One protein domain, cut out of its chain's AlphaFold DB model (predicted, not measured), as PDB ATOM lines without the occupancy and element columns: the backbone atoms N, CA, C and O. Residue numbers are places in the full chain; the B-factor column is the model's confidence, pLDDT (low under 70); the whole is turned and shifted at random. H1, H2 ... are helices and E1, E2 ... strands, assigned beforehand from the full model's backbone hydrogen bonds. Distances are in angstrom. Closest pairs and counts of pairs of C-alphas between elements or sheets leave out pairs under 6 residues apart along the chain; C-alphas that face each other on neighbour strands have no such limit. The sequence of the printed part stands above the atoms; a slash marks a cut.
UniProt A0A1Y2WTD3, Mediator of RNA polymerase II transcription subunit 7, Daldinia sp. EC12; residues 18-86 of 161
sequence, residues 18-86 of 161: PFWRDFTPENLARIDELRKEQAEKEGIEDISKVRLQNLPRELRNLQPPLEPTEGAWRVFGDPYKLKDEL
ATOM      1  N   PRO A  18     -31.866  23.691 -28.576       88.00
ATOM      2  CA  PRO A  18     -30.507  24.037 -29.012       88.00
ATOM      3  C   PRO A  18     -30.050  23.356 -30.311       88.00
ATOM      4  O   PRO A  18     -29.136  23.852 -30.967       88.00
ATOM      5  N   PHE A  19     -30.692  22.252 -30.708       88.62
ATOM      6  CA  PHE A  19     -30.383  21.529 -31.939       88.62
ATOM      7  C   PHE A  19     -30.677  22.316 -33.223       88.62
ATOM      8  O   PHE A  19     -30.218  21.912 -34.286       88.62
ATOM      9  N   TRP A  20     -31.416  23.434 -33.164       87.25
ATOM     10  CA  TRP A  20     -31.680  24.261 -34.351       87.25
ATOM     11  C   TRP A  20     -30.386  24.802 -34.984       87.25
ATOM     12  O   TRP A  20     -30.339  25.013 -36.192       87.25
ATOM     13  N   ARG A  21     -29.325  24.987 -34.185       88.12
ATOM     14  CA  ARG A  21     -28.022  25.505 -34.635       88.12
ATOM     15  C   ARG A  21     -27.271  24.533 -35.548       88.12
ATOM     16  O   ARG A  21     -26.429  24.967 -36.323       88.12
ATOM     17  N   ASP A  22     -27.595  23.243 -35.478       87.69
ATOM     18  CA  ASP A  22     -26.942  22.201 -36.274       87.69
ATOM     19  C   ASP A  22     -27.462  22.154 -37.727       87.69
ATOM     20  O   ASP A  22     -26.833  21.540 -38.593       87.69
ATOM     21  N   PHE A  23     -28.585  22.829 -38.015       88.81
ATOM     22  CA  PHE A  23     -29.228  22.916 -39.335       88.81
ATOM     23  C   PHE A  23     -28.547  23.951 -40.246       88.81
ATOM     24  O   PHE A  23     -29.169  24.903 -40.718       88.81
ATOM     25  N   THR A  24     -27.251  23.766 -40.500       91.81
ATOM     26  CA  THR A  24     -26.481  24.571 -41.459       91.81
ATOM     27  C   THR A  24     -26.543  23.964 -42.867       91.81
ATOM     28  O   THR A  24     -26.692  22.744 -43.001       91.81
ATOM     29  N   PRO A  25     -26.425  24.767 -43.944       91.56
ATOM     30  CA  PRO A  25     -26.468  24.244 -45.311       91.56
ATOM     31  C   PRO A  25     -25.343  23.237 -45.592       91.56
ATOM     32  O   PRO A  25     -25.552  22.275 -46.332       91.56
ATOM     33  N   GLU A  26     -24.180  23.395 -44.957       90.94
ATOM     34  CA  GLU A  26     -23.057  22.463 -45.074       90.94
ATOM     35  C   GLU A  26     -23.383  21.099 -44.451       90.94
ATOM     36  O   GLU A  26     -23.082  20.054 -45.032       90.94
ATOM     37  N   ASN A  27     -24.026  21.094 -43.281       88.62
ATOM     38  CA  ASN A  27     -24.407  19.862 -42.596       88.62
ATOM     39  C   ASN A  27     -25.553  19.142 -43.319       88.62
ATOM     40  O   ASN A  27     -25.566  17.910 -43.364       88.62
ATOM     41  N   LEU A  28     -26.473  19.902 -43.923       89.31
ATOM     42  CA  LEU A  28     -27.545  19.369 -44.766       89.31
ATOM     43  C   LEU A  28     -26.987  18.688 -46.025       89.31
ATOM     44  O   LEU A  28     -27.346  17.547 -46.304       89.31
ATOM     45  N   ALA A  29     -26.044  19.326 -46.725       90.38
ATOM     46  CA  ALA A  29     -25.392  18.714 -47.885       90.38
ATOM     47  C   ALA A  29     -24.667  17.410 -47.506       90.38
ATOM     48  O   ALA A  29     -24.850  16.378 -48.151       90.38
ATOM     49  N   ARG A  30     -23.916  17.429 -46.396       88.50
ATOM     50  CA  ARG A  30     -23.166  16.264 -45.911       88.50
ATOM     51  C   ARG A  30     -24.074  15.088 -45.543       88.50
ATOM     52  O   ARG A  30     -23.739  13.943 -45.837       88.50
ATOM     53  N   ILE A  31     -25.206  15.331 -44.877       88.00
ATOM     54  CA  ILE A  31     -26.107  14.234 -44.501       88.00
ATOM     55  C   ILE A  31     -26.838  13.652 -45.714       88.00
ATOM     56  O   ILE A  31     -27.091  12.449 -45.744       88.00
ATOM     57  N   ASP A  32     -27.130  14.467 -46.728       87.19
ATOM     58  CA  ASP A  32     -27.758  14.000 -47.964       87.19
ATOM     59  C   ASP A  32     -26.810  13.140 -48.805       87.19
ATOM     60  O   ASP A  32     -27.240  12.131 -49.364       87.19
ATOM     61  N   GLU A  33     -25.519  13.474 -48.845       88.69
ATOM     62  CA  GLU A  33     -24.481  12.624 -49.442       88.69
ATOM     63  C   GLU A  33     -24.399  11.265 -48.733       88.69
ATOM     64  O   GLU A  33     -24.521  10.224 -49.379       88.69
ATOM     65  N   LEU A  34     -24.316  11.257 -47.397       86.44
ATOM     66  CA  LEU A  34     -24.272  10.016 -46.612       86.44
ATOM     67  C   LEU A  34     -25.534   9.158 -46.794       86.44
ATOM     68  O   LEU A  34     -25.447   7.928 -46.850       86.44
ATOM     69  N   ARG A  35     -26.712   9.786 -46.902       86.12
ATOM     70  CA  ARG A  35     -27.968   9.074 -47.188       86.12
ATOM     71  C   ARG A  35     -27.960   8.450 -48.580       86.12
ATOM     72  O   ARG A  35     -28.411   7.317 -48.707       86.12
ATOM     73  N   LYS A  36     -27.446   9.148 -49.599       86.25
ATOM     74  CA  LYS A  36     -27.317   8.608 -50.965       86.25
ATOM     75  C   LYS A  36     -26.367   7.415 -51.006       86.25
ATOM     76  O   LYS A  36     -26.752   6.363 -51.502       86.25
ATOM     77  N   GLU A  37     -25.182   7.542 -50.410       86.62
ATOM     78  CA  GLU A  37     -24.205   6.447 -50.347       86.62
ATOM     79  C   GLU A  37     -24.773   5.199 -49.663       86.62
ATOM     80  O   GLU A  37     -24.478   4.070 -50.056       86.62
ATOM     81  N   GLN A  38     -25.575   5.384 -48.613       84.50
ATOM     82  CA  GLN A  38     -26.174   4.262 -47.903       84.50
ATOM     83  C   GLN A  38     -27.401   3.691 -48.634       84.50
ATOM     84  O   GLN A  38     -27.562   2.474 -48.654       84.50
ATOM     85  N   ALA A  39     -28.195   4.526 -49.311       84.50
ATOM     86  CA  ALA A  39     -29.280   4.077 -50.186       84.50
ATOM     87  C   ALA A  39     -28.758   3.212 -51.348       84.50
ATOM     88  O   ALA A  39     -29.348   2.175 -51.646       84.50
ATOM     89  N   GLU A  40     -27.622   3.584 -51.950       83.56
ATOM     90  CA  GLU A  40     -26.951   2.796 -52.995       83.56
ATOM     91  C   GLU A  40     -26.440   1.445 -52.472       83.56
ATOM     92  O   GLU A  40     -26.569   0.430 -53.156       83.56
ATOM     93  N   LYS A  41     -25.895   1.405 -51.247       82.12
ATOM     94  CA  LYS A  41     -25.429   0.159 -50.609       82.12
ATOM     95  C   LYS A  41     -26.573  -0.780 -50.230       82.12
ATOM     96  O   LYS A  41     -26.417  -1.994 -50.337       82.12
ATOM     97  N   GLU A  42     -27.686  -0.232 -49.750       77.75
ATOM     98  CA  GLU A  42     -28.838  -1.000 -49.258       77.75
ATOM     99  C   GLU A  42     -29.893  -1.267 -50.351       77.75
ATOM    100  O   GLU A  42     -30.798  -2.070 -50.138       77.75
ATOM    101  N   GLY A  43     -29.774  -0.640 -51.529       76.31
ATOM    102  CA  GLY A  43     -30.708  -0.801 -52.648       76.31
ATOM    103  C   GLY A  43     -32.104  -0.225 -52.377       76.31
ATOM    104  O   GLY A  43     -33.091  -0.740 -52.899       76.31
ATOM    105  N   ILE A  44     -32.203   0.804 -51.530       75.19
ATOM    106  CA  ILE A  44     -33.474   1.401 -51.091       75.19
ATOM    107  C   ILE A  44     -33.794   2.622 -51.963       75.19
ATOM    108  O   ILE A  44     -33.014   3.567 -52.013       75.19
ATOM    109  N   GLU A  45     -34.963   2.631 -52.612       65.44
ATOM    110  CA  GLU A  45     -35.403   3.738 -53.484       65.44
ATOM    111  C   GLU A  45     -35.740   5.023 -52.696       65.44
ATOM    112  O   GLU A  45     -35.499   6.137 -53.162       65.44
ATOM    113  N   ASP A  46     -36.245   4.879 -51.467       68.44
ATOM    114  CA  ASP A  46     -36.608   5.995 -50.589       68.44
ATOM    115  C   ASP A  46     -35.420   6.456 -49.723       68.44
ATOM    116  O   ASP A  46     -35.262   6.041 -48.569       68.44
ATOM    117  N   ILE A  47     -34.629   7.397 -50.246       68.44
ATOM    118  CA  ILE A  47     -33.489   8.038 -49.550       68.44
ATOM    119  C   ILE A  47     -33.906   8.599 -48.172       68.44
ATOM    120  O   ILE A  47     -33.146   8.559 -47.204       68.44
ATOM    121  N   SER A  48     -35.149   9.075 -48.055       67.56
ATOM    122  CA  SER A  48     -35.736   9.667 -46.845       67.56
ATOM    123  C   SER A  48     -35.886   8.687 -45.675       67.56
ATOM    124  O   SER A  48     -35.978   9.119 -44.525       67.56
ATOM    125  N   LYS A  49     -35.954   7.377 -45.953       68.31
ATOM    126  CA  LYS A  49     -36.171   6.326 -44.943       68.31
ATOM    127  C   LYS A  49     -34.865   5.705 -44.439       68.31
ATOM    128  O   LYS A  49     -34.885   4.968 -43.455       68.31
ATOM    129  N   VAL A  50     -33.734   6.018 -45.075       76.19
ATOM    130  CA  VAL A  50     -32.426   5.451 -44.734       76.19
ATOM    131  C   VAL A  50     -31.914   6.041 -43.416       76.19
ATOM    132  O   VAL A  50     -31.782   7.260 -43.256       76.19
ATOM    133  N   ARG A  51     -31.637   5.165 -42.439       75.06
ATOM    134  CA  ARG A  51     -31.229   5.539 -41.077       75.06
ATOM    135  C   ARG A  51     -29.742   5.278 -40.848       75.06
ATOM    136  O   ARG A  51     -29.316   4.139 -40.711       75.06
ATOM    137  N   LEU A  52     -28.970   6.356 -40.713       81.00
ATOM    138  CA  LEU A  52     -27.531   6.306 -40.443       81.00
ATOM    139  C   LEU A  52     -27.284   6.043 -38.942       81.00
ATOM    140  O   LEU A  52     -27.672   6.847 -38.097       81.00
ATOM    141  N   GLN A  53     -26.663   4.914 -38.586       70.94
ATOM    142  CA  GLN A  53     -26.515   4.499 -37.177       70.94
ATOM    143  C   GLN A  53     -25.329   5.163 -36.446       70.94
ATOM    144  O   GLN A  53     -25.380   5.323 -35.230       70.94
ATOM    145  N   ASN A  54     -24.293   5.605 -37.173       75.56
ATOM    146  CA  ASN A  54     -23.037   6.125 -36.609       75.56
ATOM    147  C   ASN A  54     -22.738   7.560 -37.075       75.56
ATOM    148  O   ASN A  54     -21.688   7.837 -37.655       75.56
ATOM    149  N   LEU A  55     -23.680   8.480 -36.857       78.62
ATOM    150  CA  LEU A  55     -23.505   9.885 -37.222       78.62
ATOM    151  C   LEU A  55     -22.642  10.649 -36.196       78.62
ATOM    152  O   LEU A  55     -22.822  10.467 -34.987       78.62
ATOM    153  N   PRO A  56     -21.763  11.563 -36.652       82.12
ATOM    154  CA  PRO A  56     -21.141  12.572 -35.801       82.12
ATOM    155  C   PRO A  56     -22.184  13.357 -34.992       82.12
ATOM    156  O   PRO A  56     -23.313  13.557 -35.446       82.12
ATOM    157  N   ARG A  57     -21.795  13.849 -33.807       77.81
ATOM    158  CA  ARG A  57     -22.693  14.556 -32.869       77.81
ATOM    159  C   ARG A  57     -23.468  15.705 -33.529       77.81
ATOM    160  O   ARG A  57     -24.635  15.886 -33.215       77.81
ATOM    161  N   GLU A  58     -22.827  16.411 -34.455       80.19
ATOM    162  CA  GLU A  58     -23.370  17.559 -35.195       80.19
ATOM    163  C   GLU A  58     -24.454  17.168 -36.213       80.19
ATOM    164  O   GLU A  58     -25.346  17.950 -36.503       80.19
ATOM    165  N   LEU A  59     -24.430  15.937 -36.737       83.19
ATOM    166  CA  LEU A  59     -25.402  15.463 -37.733       83.19
ATOM    167  C   LEU A  59     -26.525  14.625 -37.115       83.19
ATOM    168  O   LEU A  59     -27.533  14.356 -37.764       83.19
ATOM    169  N   ARG A  60     -26.372  14.206 -35.853       85.50
ATOM    170  CA  ARG A  60     -27.338  13.344 -35.160       85.50
ATOM    171  C   ARG A  60     -28.723  13.984 -35.063       85.50
ATOM    172  O   ARG A  60     -29.722  13.285 -35.191       85.50
ATOM    173  N   ASN A  61     -28.770  15.300 -34.865       85.38
ATOM    174  CA  ASN A  61     -30.015  16.053 -34.721       85.38
ATOM    175  C   ASN A  61     -30.733  16.315 -36.057       85.38
ATOM    176  O   ASN A  61     -31.919  16.633 -36.059       85.38
ATOM    177  N   LEU A  62     -30.043  16.132 -37.190       85.75
ATOM    178  CA  LEU A  62     -30.639  16.200 -38.530       85.75
ATOM    179  C   LEU A  62     -31.404  14.926 -38.903       85.75
ATOM    180  O   LEU A  62     -31.974  14.825 -39.994       85.75
ATOM    181  N   GLN A  63     -31.404  13.933 -38.015       85.25
ATOM    182  CA  GLN A  63     -32.213  12.742 -38.146       85.25
ATOM    183  C   GLN A  63     -33.366  12.767 -37.137       85.25
ATOM    184  O   GLN A  63     -33.121  12.957 -35.943       85.25
ATOM    185  N   PRO A  64     -34.612  12.494 -37.573       86.56
ATOM    186  CA  PRO A  64     -35.728  12.348 -36.652       86.56
ATOM    187  C   PRO A  64     -35.433  11.316 -35.548       86.56
ATOM    188  O   PRO A  64     -34.804  10.273 -35.811       86.56
ATOM    189  N   PRO A  65     -35.875  11.568 -34.304       84.81
ATOM    190  CA  PRO A  65     -35.719  10.613 -33.215       84.81
ATOM    191  C   PRO A  65     -36.414   9.285 -33.539       84.81
ATOM    192  O   PRO A  65     -37.225   9.184 -34.459       84.81
ATOM    193  N   LEU A  66     -36.034   8.238 -32.811       83.12
ATOM    194  CA  LEU A  66     -36.728   6.956 -32.895       83.12
ATOM    195  C   LEU A  66     -38.118   7.082 -32.276       83.12
ATOM    196  O   LEU A  66     -38.329   7.876 -31.356       83.12
ATOM    197  N   GLU A  67     -39.042   6.268 -32.771       82.19
ATOM    198  CA  GLU A  67     -40.347   6.118 -32.146       82.19
ATOM    199  C   GLU A  67     -40.185   5.638 -30.690       82.19
ATOM    200  O   GLU A  67     -39.280   4.844 -30.398       82.19
ATOM    201  N   PRO A  68     -41.033   6.106 -29.757       82.88
ATOM    202  CA  PRO A  68     -41.000   5.647 -28.374       82.88
ATOM    203  C   PRO A  68     -41.223   4.133 -28.287       82.88
ATOM    204  O   PRO A  68     -42.184   3.609 -28.849       82.88
ATOM    205  N   THR A  69     -40.389   3.429 -27.520       76.88
ATOM    206  CA  THR A  69     -40.504   1.969 -27.329       76.88
ATOM    207  C   THR A  69     -41.826   1.563 -26.674       76.88
ATOM    208  O   THR A  69     -42.351   0.491 -26.952       76.88
ATOM    209  N   GLU A  70     -42.392   2.439 -25.841       73.00
ATOM    210  CA  GLU A  70     -43.679   2.227 -25.166       73.00
ATOM    211  C   GLU A  70     -44.881   2.368 -26.113       73.00
ATOM    212  O   GLU A  70     -46.011   2.080 -25.722       73.00
ATOM    213  N   GLY A  71     -44.660   2.815 -27.359       75.75
ATOM    214  CA  GLY A  71     -45.719   2.987 -28.349       75.75
ATOM    215  C   GLY A  71     -46.804   3.968 -27.903       75.75
ATOM    216  O   GLY A  71     -47.915   3.896 -28.412       75.75
ATOM    217  N   ALA A  72     -46.510   4.855 -26.951       81.00
ATOM    218  CA  ALA A  72     -47.423   5.869 -26.449       81.00
ATOM    219  C   ALA A  72     -46.818   7.270 -26.628       81.00
ATOM    220  O   ALA A  72     -45.619   7.473 -26.436       81.00
ATOM    221  N   TRP A  73     -47.647   8.240 -27.002       83.50
ATOM    222  CA  TRP A  73     -47.270   9.631 -27.235       83.50
ATOM    223  C   TRP A  73     -48.286  10.548 -26.560       83.50
ATOM    224  O   TRP A  73     -49.475  10.260 -26.539       83.50
ATOM    225  N   ARG A  74     -47.821  11.643 -25.954       85.31
ATOM    226  CA  ARG A  74     -48.719  12.644 -25.368       85.31
ATOM    227  C   ARG A  74     -48.968  13.749 -26.375       85.31
ATOM    228  O   ARG A  74     -48.019  14.380 -26.836       85.31
ATOM    229  N   VAL A  75     -50.236  14.021 -26.648       85.12
ATOM    230  CA  VAL A  75     -50.670  15.137 -27.492       85.12
ATOM    231  C   VAL A  75     -51.579  16.012 -26.646       85.12
ATOM    232  O   VAL A  75     -52.603  15.551 -26.164       85.12
ATOM    233  N   PHE A  76     -51.167  17.257 -26.393       83.12
ATOM    234  CA  PHE A  76     -51.928  18.239 -25.599       83.12
ATOM    235  C   PHE A  76     -52.415  17.755 -24.215       83.12
ATOM    236  O   PHE A  76     -53.359  18.305 -23.663       83.12
ATOM    237  N   GLY A  77     -51.729  16.767 -23.630       80.56
ATOM    238  CA  GLY A  77     -52.057  16.191 -22.323       80.56
ATOM    239  C   GLY A  77     -52.646  14.784 -22.393       80.56
ATOM    240  O   GLY A  77     -52.476  14.025 -21.437       80.56
ATOM    241  N   ASP A  78     -53.213  14.397 -23.534       80.81
ATOM    242  CA  ASP A  78     -53.851  13.097 -23.712       80.81
ATOM    243  C   ASP A  78     -52.845  12.043 -24.211       80.81
ATOM    244  O   ASP A  78     -52.048  12.325 -25.115       80.81
ATOM    245  N   PRO A  79     -52.823  10.834 -23.618       82.69
ATOM    246  CA  PRO A  79     -51.988   9.736 -24.081       82.69
ATOM    247  C   PRO A  79     -52.634   9.040 -25.286       82.69
ATOM    248  O   PRO A  79     -53.708   8.451 -25.188       82.69
ATOM    249  N   TYR A  80     -51.938   9.046 -26.413       80.19
ATOM    250  CA  TYR A  80     -52.277   8.307 -27.620       80.19
ATOM    251  C   TYR A  80     -51.378   7.080 -27.737       80.19
ATOM    252  O   TYR A  80     -50.194   7.142 -27.412       80.19
ATOM    253  N   LYS A  81     -51.920   5.961 -28.221       81.19
ATOM    254  CA  LYS A  81     -51.148   4.750 -28.528       81.19
ATOM    255  C   LYS A  81     -50.897   4.673 -30.036       81.19
ATOM    256  O   LYS A  81     -51.749   5.063 -30.826       81.19
ATOM    257  N   LEU A  82     -49.718   4.205 -30.437       76.25
ATOM    258  CA  LEU A  82     -49.315   4.009 -31.833       76.25
ATOM    259  C   LEU A  82     -50.046   2.811 -32.451       76.25
ATOM    260  O   LEU A  82     -50.387   2.818 -33.629       76.25
ATOM    261  N   LYS A  83     -50.302   1.788 -31.631       74.44
ATOM    262  CA  LYS A  83     -51.182   0.676 -31.972       74.44
ATOM    263  C   LYS A  83     -52.577   1.003 -31.467       74.44
ATOM    264  O   LYS A  83     -52.764   1.199 -30.264       74.44
ATOM    265  N   ASP A  84     -53.526   1.050 -32.391       68.81
ATOM    266  CA  ASP A  84     -54.946   1.169 -32.079       68.81
ATOM    267  C   ASP A  84     -55.451  -0.177 -31.540       68.81
ATOM    268  O   ASP A  84     -56.020  -1.008 -32.247       68.81
ATOM    269  N   GLU A  85     -55.101  -0.456 -30.286       72.56
ATOM    270  CA  GLU A  85     -55.609  -1.603 -29.552       72.56
ATOM    271  C   GLU A  85     -56.850  -1.154 -28.791       72.56
ATOM    272  O   GLU A  85     -56.765  -0.368 -27.840       72.56
ATOM    273  N   LEU A  86     -58.009  -1.663 -29.219       69.88
ATOM    274  CA  LEU A  86     -59.252  -1.479 -28.483       69.88
ATOM    275  C   LEU A  86     -59.055  -2.027 -27.061       69.88
ATOM    276  O   LEU A  86     -58.656  -3.191 -26.922       69.88
TER     277      LEU A  86
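What this domain is: This is residues 18 to 86 of the 161 residues of the protein "Mediator of RNA polymerase II transcription subunit 7" of Daldinia sp. EC12 (UniProt A0A1Y2WTD3). A small antiparallel hairpin, E1 and E2, sits far out from one long helix, H2, with short H1 and H3 near that helix's first end. Printed are 69 residues, with named elements H1, H2, H3, E1, E2 in chain order: mixed, loose, radius of gyration of the C-alphas 15.6 A, spans 43 by 33 by 17 A.

How they stand to each other: Start at the hairpin of E1, residues 72 to 75, and E2, residues 78 to 81, antiparallel at 145 degrees; N 73 and O 80, 2.8 A apart, are within hydrogen-bond range. Both are apart from H2, residues 25 to 42, where every O i to N i+4 pair is within range. H3, residues 57 to 60, too short for such pairs, only just touches H2, at residues 27 to 31 alone, with 3 pairs of C-alphas within 8 A; the closest are Asn 27 and Leu 59, 6.6 A. H1, residues 18 to 22, has 0 of 1 such pairs within range but 2 of 2 O i to N i+3 pairs, and meets H2 only through their link.

Where its parts are: Find C-alpha 25 at (-26.468, 24.244, -45.311); H2 runs 25.7 A from there. E2 spans 10.0 A, ending at C-alpha 81, (-51.148, 4.750, -28.528); E1 spans 9.9 A.

The domain as a whole: The farthest C-alphas, Glu 26 and Leu 86, are 46.5 A apart. The printed part has no cut; links H2 to H3 and H3 to E1 are long. Look for pLDDT under 70 at residues 45 to 49, 84 and 86.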